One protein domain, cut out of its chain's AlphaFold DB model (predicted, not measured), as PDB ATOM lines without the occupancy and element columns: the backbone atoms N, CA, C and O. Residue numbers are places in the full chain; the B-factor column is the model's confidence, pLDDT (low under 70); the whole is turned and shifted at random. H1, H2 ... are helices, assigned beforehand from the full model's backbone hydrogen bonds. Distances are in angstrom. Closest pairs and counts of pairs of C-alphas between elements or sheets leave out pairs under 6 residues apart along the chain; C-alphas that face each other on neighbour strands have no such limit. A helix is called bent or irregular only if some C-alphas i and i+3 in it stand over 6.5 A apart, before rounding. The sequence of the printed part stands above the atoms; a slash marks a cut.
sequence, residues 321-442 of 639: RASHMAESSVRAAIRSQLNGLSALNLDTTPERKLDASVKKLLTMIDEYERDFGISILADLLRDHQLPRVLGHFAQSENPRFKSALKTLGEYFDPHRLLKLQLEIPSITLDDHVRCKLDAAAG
ATOM      1  N   ARG A 321      -1.595  -9.181 -45.466       51.25
ATOM      2  CA  ARG A 321      -1.603  -9.926 -44.193       51.25
ATOM      3  C   ARG A 321      -0.204 -10.018 -43.599       51.25
ATOM      4  O   ARG A 321      -0.056  -9.754 -42.415       51.25
ATOM      5  N   ALA A 322       0.819 -10.347 -44.384       43.28
ATOM      6  CA  ALA A 322       2.199 -10.411 -43.906       43.28
ATOM      7  C   ALA A 322       2.699  -9.034 -43.444       43.28
ATOM      8  O   ALA A 322       3.360  -8.950 -42.413       43.28
ATOM      9  N   SER A 323       2.315  -7.964 -44.139       46.88
ATOM     10  CA  SER A 323       2.635  -6.577 -43.798       46.88
ATOM     11  C   SER A 323       1.897  -6.141 -42.539       46.88
ATOM     12  O   SER A 323       2.541  -5.658 -41.619       46.88
ATOM     13  N   HIS A 324       0.595  -6.416 -42.404       55.38
ATOM     14  CA  HIS A 324      -0.162  -6.156 -41.174       55.38
ATOM     15  C   HIS A 324       0.304  -7.011 -39.985       55.38
ATOM     16  O   HIS A 324       0.260  -6.579 -38.829       55.38
ATOM     17  N   MET A 325       0.776  -8.233 -40.223       53.22
ATOM     18  CA  MET A 325       1.323  -9.104 -39.181       53.22
ATOM     19  C   MET A 325       2.728  -8.664 -38.750       53.22
ATOM     20  O   MET A 325       3.031  -8.683 -37.555       53.22
ATOM     21  N   ALA A 326       3.563  -8.208 -39.687       52.41
ATOM     22  CA  ALA A 326       4.850  -7.584 -39.390       52.41
ATOM     23  C   ALA A 326       4.651  -6.254 -38.647       52.41
ATOM     24  O   ALA A 326       5.257  -6.026 -37.603       52.41
ATOM     25  N   GLU A 327       3.720  -5.427 -39.115       64.62
ATOM     26  CA  GLU A 327       3.320  -4.167 -38.498       64.62
ATOM     27  C   GLU A 327       2.803  -4.364 -37.070       64.62
ATOM     28  O   GLU A 327       3.265  -3.690 -36.153       64.62
ATOM     29  N   SER A 328       1.891  -5.309 -36.831       70.06
ATOM     30  CA  SER A 328       1.368  -5.571 -35.482       70.06
ATOM     31  C   SER A 328       2.439  -6.098 -34.522       70.06
ATOM     32  O   SER A 328       2.459  -5.689 -33.359       70.06
ATOM     33  N   SER A 329       3.363  -6.938 -34.998       65.56
ATOM     34  CA  SER A 329       4.478  -7.462 -34.199       65.56
ATOM     35  C   SER A 329       5.502  -6.380 -33.857       65.56
ATOM     36  O   SER A 329       5.908  -6.257 -32.701       65.56
ATOM     37  N   VAL A 330       5.890  -5.547 -34.827       71.62
ATOM     38  CA  VAL A 330       6.831  -4.445 -34.590       71.62
ATOM     39  C   VAL A 330       6.189  -3.371 -33.718       71.62
ATOM     40  O   VAL A 330       6.803  -2.936 -32.745       71.62
ATOM     41  N   ARG A 331       4.917  -3.021 -33.952       78.50
ATOM     42  CA  ARG A 331       4.155  -2.140 -33.050       78.50
ATOM     43  C   ARG A 331       4.095  -2.717 -31.635       78.50
ATOM     44  O   ARG A 331       4.247  -1.964 -30.678       78.50
ATOM     45  N   ALA A 332       3.914  -4.028 -31.467       77.81
ATOM     46  CA  ALA A 332       3.937  -4.668 -30.151       77.81
ATOM     47  C   ALA A 332       5.326  -4.606 -29.492       77.81
ATOM     48  O   ALA A 332       5.420  -4.305 -28.302       77.81
ATOM     49  N   ALA A 333       6.401  -4.821 -30.253       77.12
ATOM     50  CA  ALA A 333       7.771  -4.724 -29.759       77.12
ATOM     51  C   ALA A 333       8.131  -3.281 -29.359       77.12
ATOM     52  O   ALA A 333       8.638  -3.056 -28.260       77.12
ATOM     53  N   ILE A 334       7.785  -2.297 -30.192       84.31
ATOM     54  CA  ILE A 334       7.954  -0.868 -29.905       84.31
ATOM     55  C   ILE A 334       7.131  -0.461 -28.678       84.31
ATOM     56  O   ILE A 334       7.660   0.192 -27.782       84.31
ATOM     57  N   ARG A 335       5.868  -0.896 -28.569       85.25
ATOM     58  CA  ARG A 335       5.043  -0.663 -27.369       85.25
ATOM     59  C   ARG A 335       5.640  -1.309 -26.128       85.25
ATOM     60  O   ARG A 335       5.630  -0.700 -25.067       85.25
ATOM     61  N   SER A 336       6.191  -2.516 -26.241       84.81
ATOM     62  CA  SER A 336       6.895  -3.176 -25.137       84.81
ATOM     63  C   SER A 336       8.104  -2.352 -24.680       84.81
ATOM     64  O   SER A 336       8.262  -2.112 -23.483       84.81
ATOM     65  N   GLN A 337       8.897  -1.814 -25.617       87.38
ATOM     66  CA  GLN A 337      10.003  -0.905 -25.293       87.38
ATOM     67  C   GLN A 337       9.517   0.412 -24.670       87.38
ATOM     68  O   GLN A 337      10.081   0.855 -23.672       87.38
ATOM     69  N   LEU A 338       8.449   1.020 -25.196       87.50
ATOM     70  CA  LEU A 338       7.852   2.244 -24.647       87.50
ATOM     71  C   LEU A 338       7.287   2.039 -23.238       87.50
ATOM     72  O   LEU A 338       7.489   2.883 -22.364       87.50
ATOM     73  N   ASN A 339       6.629   0.908 -22.990       86.62
ATOM     74  CA  ASN A 339       6.156   0.523 -21.664       86.62
ATOM     75  C   ASN A 339       7.332   0.281 -20.717       86.62
ATOM     76  O   ASN A 339       7.302   0.742 -19.579       86.62
ATOM     77  N   GLY A 340       8.390  -0.381 -21.200       87.50
ATOM     78  CA  GLY A 340       9.638  -0.559 -20.467       87.50
ATOM     79  C   GLY A 340      10.236   0.779 -20.045       87.50
ATOM     80  O   GLY A 340      10.487   0.975 -18.861       87.50
ATOM     81  N   LEU A 341      10.379   1.723 -20.979       87.69
ATOM     82  CA  LEU A 341      10.866   3.081 -20.712       87.69
ATOM     83  C   LEU A 341       9.955   3.856 -19.753       87.69
ATOM     84  O   LEU A 341      10.458   4.534 -18.864       87.69
ATOM     85  N   SER A 342       8.634   3.723 -19.891       86.75
ATOM     86  CA  SER A 342       7.653   4.361 -19.000       86.75
ATOM     87  C   SER A 342       7.686   3.802 -17.575       86.75
ATOM     88  O   SER A 342       7.316   4.500 -16.635       86.75
ATOM     89  N   ALA A 343       8.071   2.534 -17.415       87.56
ATOM     90  CA  ALA A 343       8.130   1.843 -16.131       87.56
ATOM     91  C   ALA A 343       9.486   1.997 -15.424       87.56
ATOM     92  O   ALA A 343       9.615   1.609 -14.259       87.56
ATOM     93  N   LEU A 344      10.506   2.533 -16.102       86.62
ATOM     94  CA  LEU A 344      11.789   2.807 -15.469       86.62
ATOM     95  C   LEU A 344      11.600   3.870 -14.391       86.62
ATOM     96  O   LEU A 344      11.182   4.992 -14.662       86.62
ATOM     97  N   ASN A 345      11.977   3.530 -13.159       87.56
ATOM     98  CA  ASN A 345      12.161   4.544 -12.137       87.56
ATOM     99  C   ASN A 345      13.406   5.345 -12.514       87.56
ATOM    100  O   ASN A 345      14.538   4.867 -12.370       87.56
ATOM    101  N   LEU A 346      13.171   6.539 -13.049       83.69
ATOM    102  CA  LEU A 346      14.217   7.424 -13.523       83.69
ATOM    103  C   LEU A 346      15.280   7.632 -12.431       83.69
ATOM    104  O   LEU A 346      16.458   7.391 -12.683       83.69
ATOM    105  N   ASP A 347      14.894   7.912 -11.188       84.25
ATOM    106  CA  ASP A 347      15.836   8.258 -10.113       84.25
ATOM    107  C   ASP A 347      16.860   7.161  -9.786       84.25
ATOM    108  O   ASP A 347      17.987   7.453  -9.371       84.25
ATOM    109  N   THR A 348      16.497   5.896 -10.001       88.69
ATOM    110  CA  THR A 348      17.339   4.740  -9.660       88.69
ATOM    111  C   THR A 348      17.980   4.066 -10.870       88.69
ATOM    112  O   THR A 348      18.927   3.291 -10.710       88.69
ATOM    113  N   THR A 349      17.522   4.366 -12.087       89.88
ATOM    114  CA  THR A 349      18.005   3.696 -13.299       89.88
ATOM    115  C   THR A 349      19.394   4.211 -13.711       89.88
ATOM    116  O   THR A 349      19.604   5.421 -13.813       89.88
ATOM    117  N   PRO A 350      20.368   3.323 -13.999       91.44
ATOM    118  CA  PRO A 350      21.674   3.735 -14.508       91.44
ATOM    119  C   PRO A 350      21.572   4.418 -15.879       91.44
ATOM    120  O   PRO A 350      20.946   3.877 -16.790       91.44
ATOM    121  N   GLU A 351      22.280   5.536 -16.064       89.62
ATOM    122  CA  GLU A 351      22.316   6.311 -17.321       89.62
ATOM    123  C   GLU A 351      22.625   5.443 -18.550       89.62
ATOM    124  O   GLU A 351      21.942   5.534 -19.565       89.62
ATOM    125  N   ARG A 352      23.591   4.519 -18.435       89.44
ATOM    126  CA  ARG A 352      23.950   3.593 -19.525       89.44
ATOM    127  C   ARG A 352      22.783   2.717 -19.977       89.44
ATOM    128  O   ARG A 352      22.646   2.461 -21.167       89.44
ATOM    129  N   LYS A 353      21.964   2.238 -19.035       89.56
ATOM    130  CA  LYS A 353      20.810   1.386 -19.348       89.56
ATOM    131  C   LYS A 353      19.742   2.201 -20.067       89.56
ATOM    132  O   LYS A 353      19.164   1.726 -21.035       89.56
ATOM    133  N   LEU A 354      19.525   3.430 -19.613       89.88
ATOM    134  CA  LEU A 354      18.555   4.330 -20.209       89.88
ATOM    135  C   LEU A 354      18.931   4.728 -21.639       89.88
ATOM    136  O   LEU A 354      18.105   4.613 -22.540       89.88
ATOM    137  N   ASP A 355      20.178   5.150 -21.850       89.62
ATOM    138  CA  ASP A 355      20.687   5.533 -23.169       89.62
ATOM    139  C   ASP A 355      20.622   4.353 -24.150       89.62
ATOM    140  O   ASP A 355      20.183   4.515 -25.287       89.62
ATOM    141  N   ALA A 356      20.957   3.142 -23.688       89.38
ATOM    142  CA  ALA A 356      20.816   1.923 -24.479       89.38
ATOM    143  C   ALA A 356      19.354   1.630 -24.856       89.38
ATOM    144  O   ALA A 356      19.081   1.290 -26.005       89.38
ATOM    145  N   SER A 357      18.407   1.786 -23.925       89.81
ATOM    146  CA  SER A 357      16.980   1.577 -24.202       89.81
ATOM    147  C   SER A 357      16.406   2.621 -25.164       89.81
ATOM    148  O   SER A 357      15.645   2.262 -26.058       89.81
ATOM    149  N   VAL A 358      16.795   3.893 -25.025       92.12
ATOM    150  CA  VAL A 358      16.389   4.964 -25.950       92.12
ATOM    151  C   VAL A 358      16.958   4.715 -27.342       92.12
ATOM    152  O   VAL A 358      16.204   4.724 -28.307       92.12
ATOM    153  N   LYS A 359      18.258   4.419 -27.461       91.75
ATOM    154  CA  LYS A 359      18.874   4.092 -28.755       91.75
ATOM    155  C   LYS A 359      18.217   2.882 -29.402       91.75
ATOM    156  O   LYS A 359      17.874   2.957 -30.571       91.75
ATOM    157  N   LYS A 360      17.961   1.815 -28.635       90.38
ATOM    158  CA  LYS A 360      17.258   0.628 -29.139       90.38
ATOM    159  C   LYS A 360      15.879   0.988 -29.699       90.38
ATOM    160  O   LYS A 360      15.558   0.559 -30.799       90.38
ATOM    161  N   LEU A 361      15.093   1.795 -28.982       91.31
ATOM    162  CA  LEU A 361      13.787   2.254 -29.464       91.31
ATOM    163  C   LEU A 361      13.907   3.036 -30.781       91.31
ATOM    164  O   LEU A 361      13.167   2.755 -31.717       91.31
ATOM    165  N   LEU A 362      14.821   4.005 -30.855       92.69
ATOM    166  CA  LEU A 362      14.986   4.849 -32.042       92.69
ATOM    167  C   LEU A 362      15.486   4.050 -33.250       92.69
ATOM    168  O   LEU A 362      14.957   4.213 -34.342       92.69
ATOM    169  N   THR A 363      16.437   3.135 -33.043       88.69
ATOM    170  CA  THR A 363      16.914   2.220 -34.086       88.69
ATOM    171  C   THR A 363      15.783   1.341 -34.613       88.69
ATOM    172  O   THR A 363      15.623   1.254 -35.823       88.69
ATOM    173  N   MET A 364      14.943   0.779 -33.734       84.94
ATOM    174  CA  MET A 364      13.779  -0.008 -34.159       84.94
ATOM    175  C   MET A 364      12.780   0.814 -34.983       84.94
ATOM    176  O   MET A 364      12.189   0.290 -35.922       84.94
ATOM    177  N   ILE A 365      12.574   2.090 -34.634       87.75
ATOM    178  CA  ILE A 365      11.714   2.989 -35.413       87.75
ATOM    179  C   ILE A 365      12.344   3.245 -36.789       87.75
ATOM    180  O   ILE A 365      11.680   3.019 -37.791       87.75
ATOM    181  N   ASP A 366      13.617   3.644 -36.859       86.75
ATOM    182  CA  ASP A 366      14.295   3.957 -38.127       86.75
ATOM    183  C   ASP A 366      14.443   2.741 -39.058       86.75
ATOM    184  O   ASP A 366      14.357   2.885 -40.277       86.75
ATOM    185  N   GLU A 367      14.719   1.552 -38.516       81.50
ATOM    186  CA  GLU A 367      14.766   0.303 -39.287       81.50
ATOM    187  C   GLU A 367      13.391  -0.009 -39.871       81.50
ATOM    188  O   GLU A 367      13.272  -0.258 -41.066       81.50
ATOM    189  N   TYR A 368      12.334   0.127 -39.072       80.75
ATOM    190  CA  TYR A 368      10.979  -0.117 -39.545       80.75
ATOM    191  C   TYR A 368      10.512   0.902 -40.598       80.75
ATOM    192  O   TYR A 368       9.976   0.513 -41.635       80.75
ATOM    193  N   GLU A 369      10.724   2.203 -40.376       82.75
ATOM    194  CA  GLU A 369      10.345   3.228 -41.363       82.75
ATOM    195  C   GLU A 369      11.077   3.015 -42.696       82.75
ATOM    196  O   GLU A 369      10.501   3.235 -43.761       82.75
ATOM    197  N   ARG A 370      12.328   2.541 -42.645       80.19
ATOM    198  CA  ARG A 370      13.140   2.235 -43.828       80.19
ATOM    199  C   ARG A 370      12.679   0.975 -44.551       80.19
ATOM    200  O   ARG A 370      12.556   1.006 -45.771       80.19
ATOM    201  N   ASP A 371      12.437  -0.105 -43.818       70.25
ATOM    202  CA  ASP A 371      12.134  -1.416 -44.399       70.25
ATOM    203  C   ASP A 371      10.713  -1.479 -44.972       70.25
ATOM    204  O   ASP A 371      10.466  -2.205 -45.935       70.25
ATOM    205  N   PHE A 372       9.782  -0.702 -44.408       67.06
ATOM    206  CA  PHE A 372       8.365  -0.760 -44.775       67.06
ATOM    207  C   PHE A 372       7.832   0.521 -45.423       67.06
ATOM    208  O   PHE A 372       6.724   0.508 -45.951       67.06
ATOM    209  N   GLY A 373       8.578   1.631 -45.393       71.00
ATOM    210  CA  GLY A 373       8.118   2.912 -45.942       71.00
ATOM    211  C   GLY A 373       6.909   3.510 -45.207       71.00
ATOM    212  O   GLY A 373       6.216   4.362 -45.758       71.00
ATOM    213  N   ILE A 374       6.631   3.061 -43.978       75.06
ATOM    214  CA  ILE A 374       5.503   3.511 -43.150       75.06
ATOM    215  C   ILE A 374       6.032   4.433 -42.051       75.06
ATOM    216  O   ILE A 374       6.956   4.061 -41.335       75.06
ATOM    217  N   SER A 375       5.406   5.600 -41.864       79.31
ATOM    218  CA  SER A 375       5.748   6.578 -40.816       79.31
ATOM    219  C   SER A 375       5.238   6.130 -39.436       79.31
ATOM    220  O   SER A 375       4.260   6.658 -38.898       79.31
ATOM    221  N   ILE A 376       5.862   5.097 -38.856       84.81
ATOM    222  CA  ILE A 376       5.465   4.575 -37.538       84.81
ATOM    223  C   ILE A 376       5.672   5.618 -36.441       84.81
ATOM    224  O   ILE A 376       4.910   5.655 -35.477       84.81
ATOM    225  N   LEU A 377       6.654   6.510 -36.596       86.94
ATOM    226  CA  LEU A 377       6.899   7.593 -35.654       86.94
ATOM    227  C   LEU A 377       5.678   8.501 -35.514       86.94
ATOM    228  O   LEU A 377       5.326   8.899 -34.401       86.94
ATOM    229  N   ALA A 378       5.004   8.789 -36.625       84.56
ATOM    230  CA  ALA A 378       3.810   9.610 -36.618       84.56
ATOM    231  C   ALA A 378       2.662   8.960 -35.833       84.56
ATOM    232  O   ALA A 378       1.997   9.613 -35.026       84.56
ATOM    233  N   ASP A 379       2.475   7.655 -36.004       82.56
ATOM    234  CA  ASP A 379       1.478   6.897 -35.255       82.56
ATOM    235  C   ASP A 379       1.817   6.792 -33.768       82.56
ATOM    236  O   ASP A 379       0.928   6.917 -32.929       82.56
ATOM    237  N   LEU A 380       3.093   6.632 -33.413       86.00
ATOM    238  CA  LEU A 380       3.526   6.624 -32.015       86.00
ATOM    239  C   LEU A 380       3.305   7.980 -31.340       86.00
ATOM    240  O   LEU A 380       2.934   8.029 -30.164       86.00
ATOM    241  N   LEU A 381       3.502   9.078 -32.076       87.38
ATOM    242  CA  LEU A 381       3.190  10.424 -31.602       87.38
ATOM    243  C   LEU A 381       1.679  10.638 -31.419       87.38
ATOM    244  O   LEU A 381       1.287  11.360 -30.504       87.38
ATOM    245  N   ARG A 382       0.829   9.969 -32.210       83.31
ATOM    246  CA  ARG A 382      -0.630   9.950 -31.999       83.31
ATOM    247  C   ARG A 382      -1.060   9.064 -30.826       83.31
ATOM    248  O   ARG A 382      -1.978   9.443 -30.110       83.31
ATOM    249  N   ASP A 383      -0.407   7.920 -30.596       81.62
ATOM    250  CA  ASP A 383      -0.799   6.892 -29.599       81.62
ATOM    251  C   ASP A 383      -0.598   7.341 -28.127       81.62
ATOM    252  O   ASP A 383      -0.657   6.534 -27.207       81.62
ATOM    253  N   HIS A 384      -0.338   8.628 -27.857       80.81
ATOM    254  CA  HIS A 384      -0.063   9.242 -26.543       80.81
ATOM    255  C   HIS A 384       1.082   8.618 -25.710       80.81
ATOM    256  O   HIS A 384       1.599   9.276 -24.810       80.81
ATOM    257  N   GLN A 385       1.534   7.393 -26.000       84.19
ATOM    258  CA  GLN A 385       2.555   6.663 -25.257       84.19
ATOM    259  C   GLN A 385       3.936   7.274 -25.447       84.19
ATOM    260  O   GLN A 385       4.621   7.543 -24.464       84.19
ATOM    261  N   LEU A 386       4.333   7.543 -26.692       88.44
ATOM    262  CA  LEU A 386       5.596   8.218 -26.968       88.44
ATOM    263  C   LEU A 386       5.589   9.653 -26.406       88.44
ATOM    264  O   LEU A 386       6.514   9.969 -25.659       88.44
ATOM    265  N   PRO A 387       4.545  10.487 -26.608       90.44
ATOM    266  CA  PRO A 387       4.426  11.771 -25.914       90.44
ATOM    267  C   PRO A 387       4.522  11.663 -24.389       90.44
ATOM    268  O   PRO A 387       5.174  12.489 -23.759       90.44
ATOM    269  N   ARG A 388       3.928  10.631 -23.779       88.56
ATOM    270  CA  ARG A 388       4.005  10.395 -22.332       88.56
ATOM    271  C   ARG A 388       5.422  10.052 -21.878       88.56
ATOM    272  O   ARG A 388       5.867  10.586 -20.866       88.56
ATOM    273  N   VAL A 389       6.133   9.201 -22.617       89.50
ATOM    274  CA  VAL A 389       7.544   8.872 -22.357       89.50
ATOM    275  C   VAL A 389       8.412  10.124 -22.483       89.50
ATOM    276  O   VAL A 389       9.187  10.429 -21.578       89.50
ATOM    277  N   LEU A 390       8.241  10.897 -23.558       91.62
ATOM    278  CA  LEU A 390       8.964  12.153 -23.770       91.62
ATOM    279  C   LEU A 390       8.646  13.187 -22.681       91.62
ATOM    280  O   LEU A 390       9.552  13.855 -22.191       91.62
ATOM    281  N   GLY A 391       7.386  13.270 -22.248       91.19
ATOM    282  CA  GLY A 391       6.948  14.074 -21.109       91.19
ATOM    283  C   GLY A 391       7.627  13.664 -19.808       91.19
ATOM    284  O   GLY A 391       8.139  14.517 -19.086       91.19
ATOM    285  N   HIS A 392       7.706  12.360 -19.544       89.06
ATOM    286  CA  HIS A 392       8.378  11.825 -18.364       89.06
ATOM    287  C   HIS A 392       9.873  12.176 -18.347       89.06
ATOM    288  O   HIS A 392      10.399  12.593 -17.316       89.06
ATOM    289  N   PHE A 393      10.541  12.097 -19.502       88.62
ATOM    290  CA  PHE A 393      11.928  12.539 -19.649       88.62
ATOM    291  C   PHE A 393      12.096  14.050 -19.476       88.62
ATOM    292  O   PHE A 393      13.013  14.487 -18.785       88.62
ATOM    293  N   ALA A 394      11.216  14.850 -20.080       89.69
ATOM    294  CA  ALA A 394      11.284  16.309 -20.052       89.69
ATOM    295  C   ALA A 394      11.064  16.898 -18.647       89.69
ATOM    296  O   ALA A 394      11.705  17.888 -18.284       89.69
ATOM    297  N   GLN A 395      10.189  16.269 -17.855       90.88
ATOM    298  CA  GLN A 395       9.880  16.666 -16.479       90.88
ATOM    299  C   GLN A 395      10.996  16.329 -15.489       90.88
ATOM    300  O   GLN A 395      11.030  16.884 -14.393       90.88
ATOM    301  N   SER A 396      11.907  15.424 -15.845       87.19
ATOM    302  CA  SER A 396      12.959  15.023 -14.927       87.19
ATOM    303  C   SER A 396      14.110  16.032 -14.884       87.19
ATOM    304  O   SER A 396      14.681  16.405 -15.909       87.19
ATOM    305  N   GLU A 397      14.489  16.455 -13.678       87.19
ATOM    306  CA  GLU A 397      15.625  17.362 -13.441       87.19
ATOM    307  C   GLU A 397      16.956  16.629 -13.223       87.19
ATOM    308  O   GLU A 397      17.996  17.248 -12.997       87.19
ATOM    309  N   ASN A 398      16.953  15.299 -13.278       86.88
ATOM    310  CA  ASN A 398      18.132  14.519 -12.944       86.88
ATOM    311  C   ASN A 398      19.193  14.631 -14.063       86.88
ATOM    312  O   ASN A 398      18.927  14.292 -15.224       86.88
ATOM    313  N   PRO A 399      20.432  15.041 -13.735       86.19
ATOM    314  CA  PRO A 399      21.485  15.260 -14.725       86.19
ATOM    315  C   PRO A 399      21.894  13.986 -15.475       86.19
ATOM    316  O   PRO A 399      22.430  14.081 -16.580       86.19
ATOM    317  N   ARG A 400      21.603  12.800 -14.921       83.81
ATOM    318  CA  ARG A 400      21.871  11.495 -15.548       83.81
ATOM    319  C   ARG A 400      21.058  11.252 -16.821       83.81
ATOM    320  O   ARG A 400      21.349  10.311 -17.547       83.81
ATOM    321  N   PHE A 401      20.045  12.070 -17.111       85.06
ATOM    322  CA  PHE A 401      19.234  11.934 -18.329       85.06
ATOM    323  C   PHE A 401      19.685  12.829 -19.461       85.06
ATOM    324  O   PHE A 401      19.130  12.749 -20.553       85.06
ATOM    325  N   LYS A 402      20.716  13.648 -19.241       87.94
ATOM    326  CA  LYS A 402      21.195  14.582 -20.254       87.94
ATOM    327  C   LYS A 402      21.626  13.868 -21.536       87.94
ATOM    328  O   LYS A 402      21.336  14.380 -22.610       87.94
ATOM    329  N   SER A 403      22.252  12.688 -21.440       91.06
ATOM    330  CA  SER A 403      22.611  11.885 -22.621       91.06
ATOM    331  C   SER A 403      21.374  11.387 -23.373       91.06
ATOM    332  O   SER A 403      21.248  11.624 -24.569       91.06
ATOM    333  N   ALA A 404      20.423  10.763 -22.673       91.31
ATOM    334  CA  ALA A 404      19.207  10.227 -23.287       91.31
ATOM    335  C   ALA A 404      18.329  11.332 -23.910       91.31
ATOM    336  O   ALA A 404      17.878  11.197 -25.044       91.31
ATOM    337  N   LEU A 405      18.142  12.454 -23.204       92.19
ATOM    338  CA  LEU A 405      17.434  13.634 -23.710       92.19
ATOM    339  C   LEU A 405      18.149  14.270 -24.900       92.19
ATOM    340  O   LEU A 405      17.483  14.745 -25.813       92.19
ATOM    341  N   LYS A 406      19.487  14.275 -24.912       94.38
ATOM    342  CA  LYS A 406      20.261  14.746 -26.061       94.38
ATOM    343  C   LYS A 406      20.035  13.843 -27.274       94.38
ATOM    344  O   LYS A 406      19.725  14.369 -28.333       94.38
ATOM    345  N   THR A 407      20.103  12.519 -27.110       93.88
ATOM    346  CA  THR A 407      19.814  11.548 -28.181       93.88
ATOM    347  C   THR A 407      18.394  11.732 -28.732       93.88
ATOM    348  O   THR A 407      18.200  11.796 -29.942       93.88
ATOM    349  N   LEU A 408      17.396  11.887 -27.854       93.00
ATOM    350  CA  LEU A 408      16.019  12.187 -28.263       93.00
ATOM    351  C   LEU A 408      15.921  13.546 -28.968       93.00
ATOM    352  O   LEU A 408      15.236  13.663 -29.974       93.00
ATOM    353  N   GLY A 409      16.609  14.572 -28.471       92.62
ATOM    354  CA  GLY A 409      16.615  15.895 -29.084       92.62
ATOM    355  C   GLY A 409      17.259  15.898 -30.469       92.62
ATOM    356  O   GLY A 409      16.744  16.538 -31.381       92.62
ATOM    357  N   GLU A 410      18.355  15.172 -30.661       92.62
ATOM    358  CA  GLU A 410      18.986  14.979 -31.970       92.62
ATOM    359  C   GLU A 410      18.055  14.240 -32.937       92.62
ATOM    360  O   GLU A 410      17.959  14.634 -34.093       92.62
ATOM    361  N   TYR A 411      17.319  13.237 -32.452       92.94
ATOM    362  CA  TYR A 411      16.362  12.480 -33.257       92.94
ATOM    363  C   TYR A 411      15.121  13.296 -33.660       92.94
ATOM    364  O   TYR A 411      14.688  13.258 -34.810       92.94
ATOM    365  N   PHE A 412      14.550  14.056 -32.722       90.88
ATOM    366  CA  PHE A 412      13.430  14.973 -32.956       90.88
ATOM    367  C   PHE A 412      13.933  16.352 -33.379       90.88
ATOM    368  O   PHE A 412      13.630  17.370 -32.748       90.88
ATOM    369  N   ASP A 413      14.744  16.395 -34.432       89.88
ATOM    370  CA  ASP A 413      15.162  17.669 -34.992       89.88
ATOM    371  C   ASP A 413      13.951  18.442 -35.578       89.88
ATOM    372  O   ASP A 413      12.930  17.846 -35.951       89.88
ATOM    373  N   PRO A 414      14.029  19.784 -35.665       85.12
ATOM    374  CA  PRO A 414      12.925  20.596 -36.170       85.12
ATOM    375  C   PRO A 414      12.486  20.257 -37.599       85.12
ATOM    376  O   PRO A 414      11.321  20.463 -37.926       85.12
ATOM    377  N   HIS A 415      13.383  19.751 -38.450       83.00
ATOM    378  CA  HIS A 415      13.052  19.356 -39.818       83.00
ATOM    379  C   HIS A 415      12.260  18.051 -39.841       83.00
ATOM    380  O   HIS A 415      11.251  17.980 -40.540       83.00
ATOM    381  N   ARG A 416      12.657  17.046 -39.049       85.25
ATOM    382  CA  ARG A 416      11.924  15.780 -38.926       85.25
ATOM    383  C   ARG A 416      10.542  16.009 -38.322       85.25
ATOM    384  O   ARG A 416       9.563  15.497 -38.855       85.25
ATOM    385  N   LEU A 417      10.431  16.836 -37.280       84.19
ATOM    386  CA  LEU A 417       9.135  17.211 -36.703       84.19
ATOM    387  C   LEU A 417       8.246  17.967 -37.689       84.19
ATOM    388  O   LEU A 417       7.061  17.667 -37.792       84.19
ATOM    389  N   LEU A 418       8.811  18.916 -38.436       79.06
ATOM    390  CA  LEU A 418       8.065  19.658 -39.447       79.06
ATOM    391  C   LEU A 418       7.595  18.745 -40.581       79.06
ATOM    392  O   LEU A 418       6.454  18.864 -41.010       79.06
ATOM    393  N   LYS A 419       8.435  17.804 -41.025       82.62
ATOM    394  CA  LYS A 419       8.056  16.780 -42.004       82.62
ATOM    395  C   LYS A 419       6.865  15.958 -41.501       82.62
ATOM    396  O   LYS A 419       5.869  15.855 -42.205       82.62
ATOM    397  N   LEU A 420       6.922  15.474 -40.259       81.00
ATOM    398  CA  LEU A 420       5.818  14.726 -39.643       81.00
ATOM    399  C   LEU A 420       4.537  15.562 -39.518       81.00
ATOM    400  O   LEU A 420       3.449  15.032 -39.704       81.00
ATOM    401  N   GLN A 421       4.648  16.860 -39.221       78.25
ATOM    402  CA  GLN A 421       3.504  17.775 -39.127       78.25
ATOM    403  C   GLN A 421       2.875  18.095 -40.485       78.25
ATOM    404  O   GLN A 421       1.661  18.260 -40.571       78.25
ATOM    405  N   LEU A 422       3.691  18.190 -41.538       73.88
ATOM    406  CA  LEU A 422       3.215  18.390 -42.906       73.88
ATOM    407  C   LEU A 422       2.527  17.134 -43.442       73.88
ATOM    408  O   LEU A 422       1.484  17.236 -44.078       73.88
ATOM    409  N   GLU A 423       3.073  15.956 -43.138       71.94
ATOM    410  CA  GLU A 423       2.445  14.677 -43.472       71.94
ATOM    411  C   GLU A 423       1.156  14.468 -42.659       71.94
ATOM    412  O   GLU A 423       0.168  13.930 -43.164       71.94
ATOM    413  N   ILE A 424       1.154  14.878 -41.383       76.12
ATOM    414  CA  ILE A 424       0.073  14.628 -40.428       76.12
ATOM    415  C   ILE A 424      -0.150  15.864 -39.522       76.12
ATOM    416  O   ILE A 424       0.499  16.009 -38.480       76.12
ATOM    417  N   PRO A 425      -1.151  16.716 -39.837       66.62
ATOM    418  CA  PRO A 425      -1.401  17.977 -39.123       66.62
ATOM    419  C   PRO A 425      -1.790  17.833 -37.644       66.62
ATOM    420  O   PRO A 425      -1.707  18.793 -36.882       66.62
ATOM    421  N   SER A 426      -2.235  16.645 -37.219       74.62
ATOM    422  CA  SER A 426      -2.695  16.387 -35.849       74.62
ATOM    423  C   SER A 426      -1.572  16.125 -34.840       74.62
ATOM    424  O   SER A 426      -1.852  15.954 -33.654       74.62
ATOM    425  N   ILE A 427      -0.308  16.092 -35.276       75.19
ATOM    426  CA  ILE A 427       0.832  15.827 -34.395       75.19
ATOM    427  C   ILE A 427       1.337  17.132 -33.778       75.19
ATOM    428  O   ILE A 427       2.058  17.918 -34.398       75.19
ATOM    429  N   THR A 428       1.007  17.344 -32.507       77.19
ATOM    430  CA  THR A 428       1.604  18.398 -31.685       77.19
ATOM    431  C   THR A 428       2.370  17.771 -30.523       77.19
ATOM    432  O   THR A 428       1.825  17.021 -29.717       77.19
ATOM    433  N   LEU A 429       3.673  18.060 -30.447       84.69
ATOM    434  CA  LEU A 429       4.427  17.839 -29.217       84.69
ATOM    435  C   LEU A 429       4.134  18.978 -28.251       84.69
ATOM    436  O   LEU A 429       4.099  20.141 -28.652       84.69
ATOM    437  N   ASP A 430       3.975  18.629 -26.980       90.31
ATOM    438  CA  ASP A 430       3.861  19.599 -25.900       90.31
ATOM    439  C   ASP A 430       5.075  20.551 -25.891       90.31
ATOM    440  O   ASP A 430       6.228  20.126 -26.032       90.31
ATOM    441  N   ASP A 431       4.822  21.855 -25.747       88.69
ATOM    442  CA  ASP A 431       5.861  22.883 -25.854       88.69
ATOM    443  C   ASP A 431       6.941  22.743 -24.777       88.69
ATOM    444  O   ASP A 431       8.111  23.032 -25.045       88.69
ATOM    445  N   HIS A 432       6.592  22.253 -23.583       91.44
ATOM    446  CA  HIS A 432       7.572  21.987 -22.534       91.44
ATOM    447  C   HIS A 432       8.509  20.846 -22.943       91.44
ATOM    448  O   HIS A 432       9.730  20.968 -22.809       91.44
ATOM    449  N   VAL A 433       7.954  19.767 -23.504       91.56
ATOM    450  CA  VAL A 433       8.737  18.643 -24.039       91.56
ATOM    451  C   VAL A 433       9.663  19.114 -25.154       91.56
ATOM    452  O   VAL A 433      10.864  18.840 -25.115       91.56
ATOM    453  N   ARG A 434       9.138  19.884 -26.111       90.44
ATOM    454  CA  ARG A 434       9.922  20.420 -27.227       90.44
ATOM    455  C   ARG A 434      11.069  21.309 -26.746       90.44
ATOM    456  O   ARG A 434      12.210  21.094 -27.147       90.44
ATOM    457  N   CYS A 435      10.801  22.240 -25.828       90.69
ATOM    458  CA  CYS A 435      11.829  23.122 -25.269       90.69
ATOM    459  C   CYS A 435      12.945  22.340 -24.562       90.69
ATOM    460  O   CYS A 435      14.118  22.695 -24.676       90.69
ATOM    461  N   LYS A 436      12.598  21.265 -23.845       91.69
ATOM    462  CA  LYS A 436      13.570  20.399 -23.163       91.69
ATOM    463  C   LYS A 436      14.419  19.595 -24.143       91.69
ATOM    464  O   LYS A 436      15.628  19.506 -23.940       91.69
ATOM    465  N   LEU A 437      13.818  19.057 -25.204       91.94
ATOM    466  CA  LEU A 437      14.535  18.347 -26.267       91.94
ATOM    467  C   LEU A 437      15.496  19.278 -27.016       91.94
ATOM    468  O   LEU A 437      16.661  18.930 -27.213       91.94
ATOM    469  N   ASP A 438      15.050  20.488 -27.358       90.75
ATOM    470  CA  ASP A 438      15.891  21.494 -28.010       90.75
ATOM    471  C   ASP A 438      17.057  21.927 -27.118       90.75
ATOM    472  O   ASP A 438      18.209  21.912 -27.556       90.75
ATOM    473  N   ALA A 439      16.790  22.221 -25.843       91.06
ATOM    474  CA  ALA A 439      17.833  22.573 -24.887       91.06
ATOM    475  C   ALA A 439      18.851  21.435 -24.690       91.06
ATOM    476  O   ALA A 439      20.056  21.689 -24.618       91.06
ATOM    477  N   ALA A 440      18.395  20.180 -24.632       91.69
ATOM    478  CA  ALA A 440      19.268  19.016 -24.489       91.69
ATOM    479  C   ALA A 440      20.154  18.783 -25.724       91.69
ATOM    480  O   ALA A 440      21.324  18.422 -25.579       91.69
ATOM    481  N   ALA A 441      19.632  19.063 -26.921       90.31
ATOM    482  CA  ALA A 441      20.382  19.040 -28.175       90.31
ATOM    483  C   ALA A 441      21.305  20.263 -28.368       90.31
ATOM    484  O   ALA A 441      21.991  20.365 -29.383       90.31
ATOM    485  N   GLY A 442      21.336  21.208 -27.419       90.69
ATOM    486  CA  GLY A 442      22.125  22.438 -27.529       90.69
ATOM    487  C   GLY A 442      21.547  23.459 -28.515       90.69
ATOM    488  O   GLY A 442      22.246  24.392 -28.915       90.69
TER     489      GLY A 442
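AT A GLANCE: This is residues 321 to 442 of the 639 residues of an uncharacterized protein of Aphanomyces euteiches (UniProt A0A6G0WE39). A long helical hairpin, H1 and H2, makes one long side of this all-helix domain; H4 packs on the last part of H1 and H5 packs on H2, while H7 crosses H4 and H5 on their side away from the hairpin. H3 packs on the last part of H2, and H6 lies beyond H3, far from the hairpin. The printed part has 122 residues with seven named helices, H1 to H7 in chain order, and no named strand. It is compact, with a radius of gyration of the C-alphas of 14.2 A, yet elongated in outline, spanning 44 by 28 by 20 A.

HOW THE PARTS SIT: Start at H1, residues 321 to 343, which forms a hairpin with H2, residues 351 to 372: they touch at a shallow tilt of 17 degrees, opposite ways, and their closest C-alphas, those of Gln 337 and Leu 361, are 6.5 A apart. With residues 338 to 342 alone, H1 touches H4, residues 385 to 395, closest at C-alphas 342 and 389, 5.6 A apart. H2 touches H5, residues 399 to 411, at a shallow tilt of 13 degrees, the same way; look at C-alphas 355 and 404, the closest, 4.9 A apart. H4 and H5 only just touch, with 3 pairs of C-alphas within 8 A, the closest being 393 and 405 at 6.9 A. H7, residues 431 to 440, touches H5 about perpendicular, at 79 degrees, with C-alphas 409 and 437 closest at 4.3 A. H7 also touches H4, closest at C-alphas 394 and 433, 5.3 A apart. H3, residues 376 to 382, touches residues 365 to 369 of H2 alone, closest at C-alphas 369 and 376, 6.3 A apart. H6, residues 414 to 423, is close to H3 but not clearly touching, with C-alphas 378 and 420 closest at 6.3 A. The helix packing is part aligned, part crossed: 3 of 7 touching pairs given a tilt are at a shallow one. Every O i to N i+4 pair is within hydrogen-bond range in H1, H2, H3, H4, H6 and H7; in H5 it is 7 of 9.

IN THESE COORDINATES: Find C-alpha 321 at (-1.603, -9.926, -44.193); from there H1 runs 31.9 A to C-alpha 343 at (8.130, 1.843, -16.131). H2 measures 31.6 A, H3 9.8 A, H4 15.2 A, H5 19.4 A, H6 14.1 A and H7 14.0 A. H5 is irregular: its C-alphas 400 and 403 are 7.1 A apart. H7 ends at C-alpha 440, at (19.268, 19.016, -24.489).

THE WHOLE: The two C-alphas farthest apart, those of Arg 321 and Pro 399, are 45.1 A apart. The printed part has no cut, and no link is long. Look for pLDDT under 70 at residues 321 to 327, 329, 372 and 425; the mean of the printed part is 83.7.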